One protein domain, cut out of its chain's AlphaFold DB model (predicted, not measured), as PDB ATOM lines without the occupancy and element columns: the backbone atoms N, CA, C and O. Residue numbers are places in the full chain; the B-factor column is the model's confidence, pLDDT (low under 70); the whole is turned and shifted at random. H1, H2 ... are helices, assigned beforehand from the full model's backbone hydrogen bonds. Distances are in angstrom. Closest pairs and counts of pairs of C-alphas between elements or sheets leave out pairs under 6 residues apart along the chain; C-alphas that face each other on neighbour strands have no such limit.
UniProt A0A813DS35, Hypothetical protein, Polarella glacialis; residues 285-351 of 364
ATOM      1  N   GLN A 285      44.715  34.205 -34.406       73.81
ATOM      2  CA  GLN A 285      44.584  33.968 -35.842       73.81
ATOM      3  C   GLN A 285      45.372  32.711 -36.197       73.81
ATOM      4  O   GLN A 285      46.379  32.421 -35.552       73.81
ATOM      5  N   ASN A 286      44.875  31.922 -37.150       59.84
ATOM      6  CA  ASN A 286      45.439  30.617 -37.471       59.84
ATOM      7  C   ASN A 286      46.867  30.770 -38.029       59.84
ATOM      8  O   ASN A 286      47.097  30.726 -39.232       59.84
ATOM      9  N   GLN A 287      47.829  30.929 -37.122       78.88
ATOM     10  CA  GLN A 287      49.244  31.166 -37.369       78.88
ATOM     11  C   GLN A 287      49.933  29.899 -37.858       78.88
ATOM     12  O   GLN A 287      51.150  29.862 -37.921       78.88
ATOM     13  N   LEU A 288      49.203  28.832 -38.199       77.88
ATOM     14  CA  LEU A 288      49.823  27.616 -38.705       77.88
ATOM     15  C   LEU A 288      50.596  27.895 -39.996       77.88
ATOM     16  O   LEU A 288      51.688  27.367 -40.165       77.88
ATOM     17  N   VAL A 289      50.064  28.738 -40.886       81.44
ATOM     18  CA  VAL A 289      50.746  29.084 -42.141       81.44
ATOM     19  C   VAL A 289      52.006  29.905 -41.867       81.44
ATOM     20  O   VAL A 289      53.061  29.571 -42.398       81.44
ATOM     21  N   ASP A 290      51.923  30.913 -41.001       82.12
ATOM     22  CA  ASP A 290      53.069  31.758 -40.636       82.12
ATOM     23  C   ASP A 290      54.117  30.982 -39.835       82.12
ATOM     24  O   ASP A 290      55.314  31.106 -40.075       82.12
ATOM     25  N   PHE A 291      53.670  30.087 -38.955       80.00
ATOM     26  CA  PHE A 291      54.513  29.147 -38.232       80.00
ATOM     27  C   PHE A 291      55.248  28.222 -39.201       80.00
ATOM     28  O   PHE A 291      56.465  28.100 -39.124       80.00
ATOM     29  N   LEU A 292      54.544  27.594 -40.149       83.94
ATOM     30  CA  LEU A 292      55.171  26.724 -41.145       83.94
ATOM     31  C   LEU A 292      56.136  27.501 -42.046       83.94
ATOM     32  O   LEU A 292      57.211  26.987 -42.348       83.94
ATOM     33  N   ARG A 293      55.806  28.743 -42.428       87.31
ATOM     34  CA  ARG A 293      56.727  29.633 -43.153       87.31
ATOM     35  C   ARG A 293      57.982  29.921 -42.335       87.31
ATOM     36  O   ARG A 293      59.071  29.727 -42.861       87.31
ATOM     37  N   GLY A 294      57.843  30.281 -41.062       85.69
ATOM     38  CA  GLY A 294      58.975  30.518 -40.165       85.69
ATOM     39  C   GLY A 294      59.823  29.263 -39.931       85.69
ATOM     40  O   GLY A 294      61.045  29.356 -39.854       85.69
ATOM     41  N   VAL A 295      59.215  28.071 -39.894       82.56
ATOM     42  CA  VAL A 295      59.944  26.794 -39.794       82.56
ATOM     43  C   VAL A 295      60.728  26.492 -41.072       82.56
ATOM     44  O   VAL A 295      61.897  26.114 -40.997       82.56
ATOM     45  N   VAL A 296      60.127  26.687 -42.251       87.25
ATOM     46  CA  VAL A 296      60.812  26.496 -43.544       87.25
ATOM     47  C   VAL A 296      61.933  27.524 -43.730       87.25
ATOM     48  O   VAL A 296      63.025  27.158 -44.163       87.25
ATOM     49  N   ALA A 297      61.699  28.778 -43.335       91.44
ATOM     50  CA  ALA A 297      62.695  29.850 -43.322       91.44
ATOM     51  C   ALA A 297      63.771  29.670 -42.233       91.44
ATOM     52  O   ALA A 297      64.751  30.409 -42.214       91.44
ATOM     53  N   ARG A 298      63.617  28.674 -41.347       83.56
ATOM     54  CA  ARG A 298      64.467  28.417 -40.169       83.56
ATOM     55  C   ARG A 298      64.513  29.569 -39.154       83.56
ATOM     56  O   ARG A 298      65.362  29.558 -38.270       83.56
ATOM     57  N   GLU A 299      63.593  30.523 -39.250       88.06
ATOM     58  CA  GLU A 299      63.394  31.602 -38.273       88.06
ATOM     59  C   GLU A 299      62.781  31.064 -36.976       88.06
ATOM     60  O   GLU A 299      63.115  31.502 -35.877       88.06
ATOM     61  N   ILE A 300      61.907  30.064 -37.105       78.94
ATOM     62  CA  ILE A 300      61.305  29.346 -35.987       78.94
ATOM     63  C   ILE A 300      61.962  27.976 -35.927       78.94
ATOM     64  O   ILE A 300      61.750  27.136 -36.799       78.94
ATOM     65  N   VAL A 301      62.735  27.723 -34.875       77.50
ATOM     66  CA  VAL A 301      63.209  26.374 -34.560       77.50
ATOM     67  C   VAL A 301      62.073  25.662 -33.825       77.50
ATOM     68  O   VAL A 301      61.735  26.066 -32.709       77.50
ATOM     69  N   PRO A 302      61.445  24.618 -34.403       70.00
ATOM     70  CA  PRO A 302      60.436  23.861 -33.685       70.00
ATOM     71  C   PRO A 302      61.044  23.346 -32.384       70.00
ATOM     72  O   PRO A 302      62.111  22.730 -32.404       70.00
ATOM     73  N   ALA A 303      60.352  23.546 -31.262       62.78
ATOM     74  CA  ALA A 303      60.831  23.150 -29.935       62.78
ATOM     75  C   ALA A 303      61.197  21.653 -29.817       62.78
ATOM     76  O   ALA A 303      61.852  21.256 -28.861       62.78
ATOM     77  N   MET A 304      60.841  20.831 -30.812       55.75
ATOM     78  CA  MET A 304      61.273  19.436 -30.926       55.75
ATOM     79  C   MET A 304      62.776  19.253 -31.211       55.75
ATOM     80  O   MET A 304      63.259  18.127 -31.138       55.75
ATOM     81  N   TYR A 305      63.519  20.319 -31.534       53.53
ATOM     82  CA  TYR A 305      64.971  20.253 -31.751       53.53
ATOM     83  C   TYR A 305      65.808  20.474 -30.489       53.53
ATOM     84  O   TYR A 305      67.008  20.196 -30.502       53.53
ATOM     85  N   TYR A 306      65.199  20.903 -29.382       51.72
ATOM     86  CA  TYR A 306      65.881  20.922 -28.094       51.72
ATOM     87  C   TYR A 306      65.646  19.585 -27.404       51.72
ATOM     88  O   TYR A 306      64.534  19.270 -26.988       51.72
ATOM     89  N   ARG A 307      66.720  18.805 -27.266       57.16
ATOM     90  CA  ARG A 307      66.763  17.492 -26.596       57.16
ATOM     91  C   ARG A 307      66.231  17.486 -25.149       57.16
ATOM     92  O   ARG A 307      66.129  16.414 -24.569       57.16
ATOM     93  N   GLU A 308      65.911  18.647 -24.575       50.34
ATOM     94  CA  GLU A 308      65.677  18.834 -23.138       50.34
ATOM     95  C   GLU A 308      64.348  19.525 -22.787       50.34
ATOM     96  O   GLU A 308      63.990  19.607 -21.613       50.34
ATOM     97  N   ALA A 309      63.551  19.971 -23.764       52.38
ATOM     98  CA  ALA A 309      62.217  20.481 -23.463       52.38
ATOM     99  C   ALA A 309      61.227  19.310 -23.404       52.38
ATOM    100  O   ALA A 309      60.639  18.924 -24.416       52.38
ATOM    101  N   HIS A 310      61.018  18.749 -22.208       58.41
ATOM    102  CA  HIS A 310      59.883  17.873 -21.908       58.41
ATOM    103  C   HIS A 310      58.572  18.668 -22.010       58.41
ATOM    104  O   HIS A 310      57.904  18.961 -21.018       58.41
ATOM    105  N   ILE A 311      58.192  19.049 -23.228       59.03
ATOM    106  CA  ILE A 311      56.825  19.447 -23.513       59.03
ATOM    107  C   ILE A 311      56.011  18.183 -23.295       59.03
ATOM    108  O   ILE A 311      56.138  17.209 -24.038       59.03
ATOM    109  N   ASP A 312      55.215  18.192 -22.232       65.31
ATOM    110  CA  ASP A 312      54.252  17.144 -21.945       65.31
ATOM    111  C   ASP A 312      53.226  17.128 -23.085       65.31
ATOM    112  O   ASP A 312      52.231  17.863 -23.094       65.31
ATOM    113  N   LEU A 313      53.544  16.332 -24.109       64.19
ATOM    114  CA  LEU A 313      52.745  16.144 -25.313       64.19
ATOM    115  C   LEU A 313      51.304  15.819 -24.921       64.19
ATOM    116  O   LEU A 313      50.382  16.346 -25.537       64.19
ATOM    117  N   HIS A 314      51.107  15.046 -23.851       64.25
ATOM    118  CA  HIS A 314      49.784  14.676 -23.367       64.25
ATOM    119  C   HIS A 314      48.971  15.907 -22.953       64.25
ATOM    120  O   HIS A 314      47.859  16.106 -23.447       64.25
ATOM    121  N   LYS A 315      49.554  16.802 -22.146       65.25
ATOM    122  CA  LYS A 315      48.896  18.060 -21.745       65.25
ATOM    123  C   LYS A 315      48.595  18.971 -22.935       65.25
ATOM    124  O   LYS A 315      47.577  19.664 -22.932       65.25
ATOM    125  N   HIS A 316      49.459  18.999 -23.950       67.94
ATOM    126  CA  HIS A 316      49.226  19.815 -25.143       67.94
ATOM    127  C   HIS A 316      48.098  19.250 -26.022       67.94
ATOM    128  O   HIS A 316      47.225  20.003 -26.468       67.94
ATOM    129  N   TYR A 317      48.068  17.931 -26.226       72.19
ATOM    130  CA  TYR A 317      47.004  17.262 -26.978       72.19
ATOM    131  C   TYR A 317      45.640  17.416 -26.305       72.19
ATOM    132  O   TYR A 317      44.655  17.676 -26.999       72.19
ATOM    133  N   ASP A 318      45.583  17.348 -24.974       77.12
ATOM    134  CA  ASP A 318      44.330  17.524 -24.239       77.12
ATOM    135  C   ASP A 318      43.784  18.947 -24.370       77.12
ATOM    136  O   ASP A 318      42.602  19.119 -24.672       77.12
ATOM    137  N   LYS A 319      44.637  19.975 -24.270       76.38
ATOM    138  CA  LYS A 319      44.213  21.369 -24.499       76.38
ATOM    139  C   LYS A 319      43.624  21.563 -25.896       76.38
ATOM    140  O   LYS A 319      42.528  22.107 -26.027       76.38
ATOM    141  N   ARG A 320      44.302  21.071 -26.936       77.06
ATOM    142  CA  ARG A 320      43.819  21.185 -28.324       77.06
ATOM    143  C   ARG A 320      42.533  20.383 -28.553       77.06
ATOM    144  O   ARG A 320      41.658  20.818 -29.300       77.06
ATOM    145  N   ARG A 321      42.387  19.226 -27.904       79.81
ATOM    146  CA  ARG A 321      41.172  18.404 -27.972       79.81
ATOM    147  C   ARG A 321      39.982  19.099 -27.311       79.81
ATOM    148  O   ARG A 321      38.908  19.113 -27.907       79.81
ATOM    149  N   VAL A 322      40.177  19.698 -26.136       84.38
ATOM    150  CA  VAL A 322      39.142  20.475 -25.434       84.38
ATOM    151  C   VAL A 322      38.731  21.691 -26.261       84.38
ATOM    152  O   VAL A 322      37.543  21.880 -26.498       84.38
ATOM    153  N   GLN A 323      39.690  22.455 -26.792       85.75
ATOM    154  CA  GLN A 323      39.400  23.602 -27.663       85.75
ATOM    155  C   GLN A 323      38.580  23.203 -28.898       85.75
ATOM    156  O   GLN A 323      37.586  23.849 -29.221       85.75
ATOM    157  N   ASN A 324      38.945  22.103 -29.561       90.88
ATOM    158  CA  ASN A 324      38.192  21.604 -30.712       90.88
ATOM    159  C   ASN A 324      36.785  21.119 -30.347       90.88
ATOM    160  O   ASN A 324      35.870  21.275 -31.153       90.88
ATOM    161  N   LEU A 325      36.606  20.519 -29.167       89.44
ATOM    162  CA  LEU A 325      35.291  20.091 -28.695       89.44
ATOM    163  C   LEU A 325      34.381  21.296 -28.441       89.44
ATOM    164  O   LEU A 325      33.258  21.306 -28.935       89.44
ATOM    165  N   VAL A 326      34.886  22.314 -27.736       90.06
ATOM    166  CA  VAL A 326      34.145  23.555 -27.458       90.06
ATOM    167  C   VAL A 326      33.767  24.256 -28.759       90.06
ATOM    168  O   VAL A 326      32.607  24.610 -28.939       90.06
ATOM    169  N   ARG A 327      34.700  24.370 -29.713       91.12
ATOM    170  CA  ARG A 327      34.411  24.955 -31.030       91.12
ATOM    171  C   ARG A 327      33.265  24.236 -31.743       91.12
ATOM    172  O   ARG A 327      32.332  24.889 -32.185       91.12
ATOM    173  N   ARG A 328      33.290  22.899 -31.796       90.19
ATOM    174  CA  ARG A 328      32.217  22.110 -32.430       90.19
ATOM    175  C   ARG A 328      30.874  22.245 -31.717       90.19
ATOM    176  O   ARG A 328      29.842  22.154 -32.365       90.19
ATOM    177  N   GLN A 329      30.878  22.417 -30.396       90.62
ATOM    178  CA  GLN A 329      29.649  22.662 -29.640       90.62
ATOM    179  C   GLN A 329      29.069  24.045 -29.946       90.62
ATOM    180  O   GLN A 329      27.861  24.154 -30.112       90.62
ATOM    181  N   LEU A 330      29.913  25.073 -30.068       91.56
ATOM    182  CA  LEU A 330      29.478  26.417 -30.457       91.56
ATOM    183  C   LEU A 330      28.959  26.453 -31.900       91.56
ATOM    184  O   LEU A 330      27.889  27.001 -32.133       91.56
ATOM    185  N   GLU A 331      29.658  25.803 -32.835       91.06
ATOM    186  CA  GLU A 331      29.202  25.641 -34.225       91.06
ATOM    187  C   GLU A 331      27.843  24.921 -34.277       91.06
ATOM    188  O   GLU A 331      26.921  25.388 -34.935       91.06
ATOM    189  N   ALA A 332      27.669  23.844 -33.503       88.12
ATOM    190  CA  ALA A 332      26.391  23.139 -33.436       88.12
ATOM    191  C   ALA A 332      25.264  24.003 -32.846       88.12
ATOM    192  O   ALA A 332      24.134  23.913 -33.311       88.12
ATOM    193  N   LEU A 333      25.536  24.834 -31.835       86.44
ATOM    194  CA  LEU A 333      24.525  25.745 -31.285       86.44
ATOM    195  C   LEU A 333      24.116  26.813 -32.305       86.44
ATOM    196  O   LEU A 333      22.926  27.076 -32.460       86.44
ATOM    197  N   GLN A 334      25.080  27.365 -33.042       91.00
ATOM    198  CA  GLN A 334      24.801  28.313 -34.116       91.00
ATOM    199  C   GLN A 334      23.955  27.675 -35.232       91.00
ATOM    200  O   GLN A 334      22.944  28.248 -35.635       91.00
ATOM    201  N   ASP A 335      24.300  26.458 -35.669       89.31
ATOM    202  CA  ASP A 335      23.527  25.716 -36.674       89.31
ATOM    203  C   ASP A 335      22.079  25.473 -36.219       89.31
ATOM    204  O   ASP A 335      21.148  25.512 -37.026       89.31
ATOM    205  N   TRP A 336      21.862  25.223 -34.923       84.69
ATOM    206  CA  TRP A 336      20.524  25.030 -34.359       84.69
ATOM    207  C   TRP A 336      19.696  26.313 -34.375       84.69
ATOM    208  O   TRP A 336      18.502  26.261 -34.684       84.69
ATOM    209  N   ASP A 337      20.306  27.461 -34.093       90.94
ATOM    210  CA  ASP A 337      19.627  28.753 -34.172       90.94
ATOM    211  C   ASP A 337      19.256  29.106 -35.617       90.94
ATOM    212  O   ASP A 337      18.133  29.561 -35.877       90.94
ATOM    213  N   GLU A 338      20.146  28.824 -36.570       90.19
ATOM    214  CA  GLU A 338      19.900  29.011 -38.001       90.19
ATOM    215  C   GLU A 338      18.802  28.066 -38.512       90.19
ATOM    216  O   GLU A 338      17.865  28.508 -39.188       90.19
ATOM    217  N   GLN A 339      18.832  26.788 -38.126       90.94
ATOM    218  CA  GLN A 339      17.776  25.820 -38.446       90.94
ATOM    219  C   GLN A 339      16.436  26.214 -37.819       90.94
ATOM    220  O   GLN A 339      15.400  26.159 -38.486       90.94
ATOM    221  N   GLY A 340      16.436  26.675 -36.567       90.12
ATOM    222  CA  GLY A 340      15.244  27.179 -35.887       90.12
ATOM    223  C   GLY A 340      14.683  28.435 -36.557       90.12
ATOM    224  O   GLY A 340      13.468  28.568 -36.727       90.12
ATOM    225  N   ALA A 341      15.544  29.353 -37.001       86.06
ATOM    226  CA  ALA A 341      15.149  30.516 -37.787       86.06
ATOM    227  C   ALA A 341      14.562  30.112 -39.149       86.06
ATOM    228  O   ALA A 341      13.517  30.641 -39.539       86.06
ATOM    229  N   HIS A 342      15.164  29.142 -39.840       90.12
ATOM    230  CA  HIS A 342      14.636  28.590 -41.088       90.12
ATOM    231  C   HIS A 342      13.272  27.920 -40.897       90.12
ATOM    232  O   HIS A 342      12.350  28.207 -41.660       90.12
ATOM    233  N   ALA A 343      13.102  27.108 -39.852       90.31
ATOM    234  CA  ALA A 343      11.830  26.473 -39.524       90.31
ATOM    235  C   ALA A 343      10.742  27.514 -39.211       90.31
ATOM    236  O   ALA A 343       9.619  27.408 -39.704       90.31
ATOM    237  N   ARG A 344      11.078  28.577 -38.464       87.06
ATOM    238  CA  ARG A 344      10.161  29.698 -38.202       87.06
ATOM    239  C   ARG A 344       9.774  30.441 -39.483       87.06
ATOM    240  O   ARG A 344       8.595  30.731 -39.667       87.06
ATOM    241  N   ARG A 345      10.722  30.703 -40.390       85.31
ATOM    242  CA  ARG A 345      10.432  31.318 -41.701       85.31
ATOM    243  C   ARG A 345       9.515  30.436 -42.549       85.31
ATOM    244  O   ARG A 345       8.538  30.938 -43.093       85.31
ATOM    245  N   GLN A 346       9.776  29.130 -42.616       89.06
ATOM    246  CA  GLN A 346       8.909  28.189 -43.334       89.06
ATOM    247  C   GLN A 346       7.502  28.125 -42.726       89.06
ATOM    248  O   GLN A 346       6.515  28.121 -43.460       89.06
ATOM    249  N   ALA A 347       7.391  28.145 -41.396       87.69
ATOM    250  CA  ALA A 347       6.103  28.180 -40.711       87.69
ATOM    251  C   ALA A 347       5.318  29.478 -40.979       87.69
ATOM    252  O   ALA A 347       4.093  29.436 -41.047       87.69
ATOM    253  N   LEU A 348       5.995  30.621 -41.144       82.12
ATOM    254  CA  LEU A 348       5.351  31.886 -41.522       82.12
ATOM    255  C   LEU A 348       4.865  31.873 -42.976       82.12
ATOM    256  O   LEU A 348       3.726  32.265 -43.223       82.12
ATOM    257  N   LEU A 349       5.668  31.336 -43.902       85.88
ATOM    258  CA  LEU A 349       5.268  31.155 -45.302       85.88
ATOM    259  C   LEU A 349       4.030  30.253 -45.430       85.88
ATOM    260  O   LEU A 349       3.088  30.596 -46.138       85.88
ATOM    261  N   LEU A 350       3.986  29.138 -44.693       89.81
ATOM    262  CA  LEU A 350       2.825  28.238 -44.679       89.81
ATOM    263  C   LEU A 350       1.570  28.877 -44.072       89.81
ATOM    264  O   LEU A 350       0.459  28.489 -44.422       89.81
ATOM    265  N   LYS A 351       1.725  29.856 -43.176       90.25
ATOM    266  CA  LYS A 351       0.599  30.597 -42.592       90.25
ATOM    267  C   LYS A 351       0.029  31.670 -43.525       90.25
ATOM    268  O   LYS A 351      -0.920  32.338 -43.127       90.25
TER     269      LYS A 351
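AT A GLANCE: This is residues 285 to 351 of the 364 residues of the protein "Hypothetical protein" of Polarella glacialis (UniProt A0A813DS35). One long, straight helix, H2, makes most of the length, and before it the chain forms an open hook: a loop of residues 297 to 312 turns back from the short helix H1, which lies over the first part of H2 with a gap between them. The printed part has 67 residues with two named helices, H1 then H2, and no named strand; the class is all helix. It is extended, with a radius of gyration of the C-alphas of 21.4 A and spans of 69 by 27 by 10 A.

IN THESE COORDINATES: H2, residues 313 to 350, measures 54.9 A from C-alpha 313 at (52.745, 16.144, -25.313) to C-alpha 350 at (2.825, 28.238, -44.679). H1, residues 288 to 296, measures 12.1 A and begins at C-alpha 288, (49.823, 27.616, -38.705).

HOW THE PARTS SIT: H2 stands free. H1 and H2 are apart, with no C-alpha of the one within 8 A of the other. In H1 and H2 every O i to N i+4 pair is within hydrogen-bond range.

THE WHOLE: The C-alphas of Arg 307 and Lys 351, the two farthest apart, are 69.3 A apart. The printed part has no cut. The link from H1 to H2 is long, 16 residues. The mean pLDDT of the printed part is 79.4; residue 286 and residues 303 to 316 are under 70.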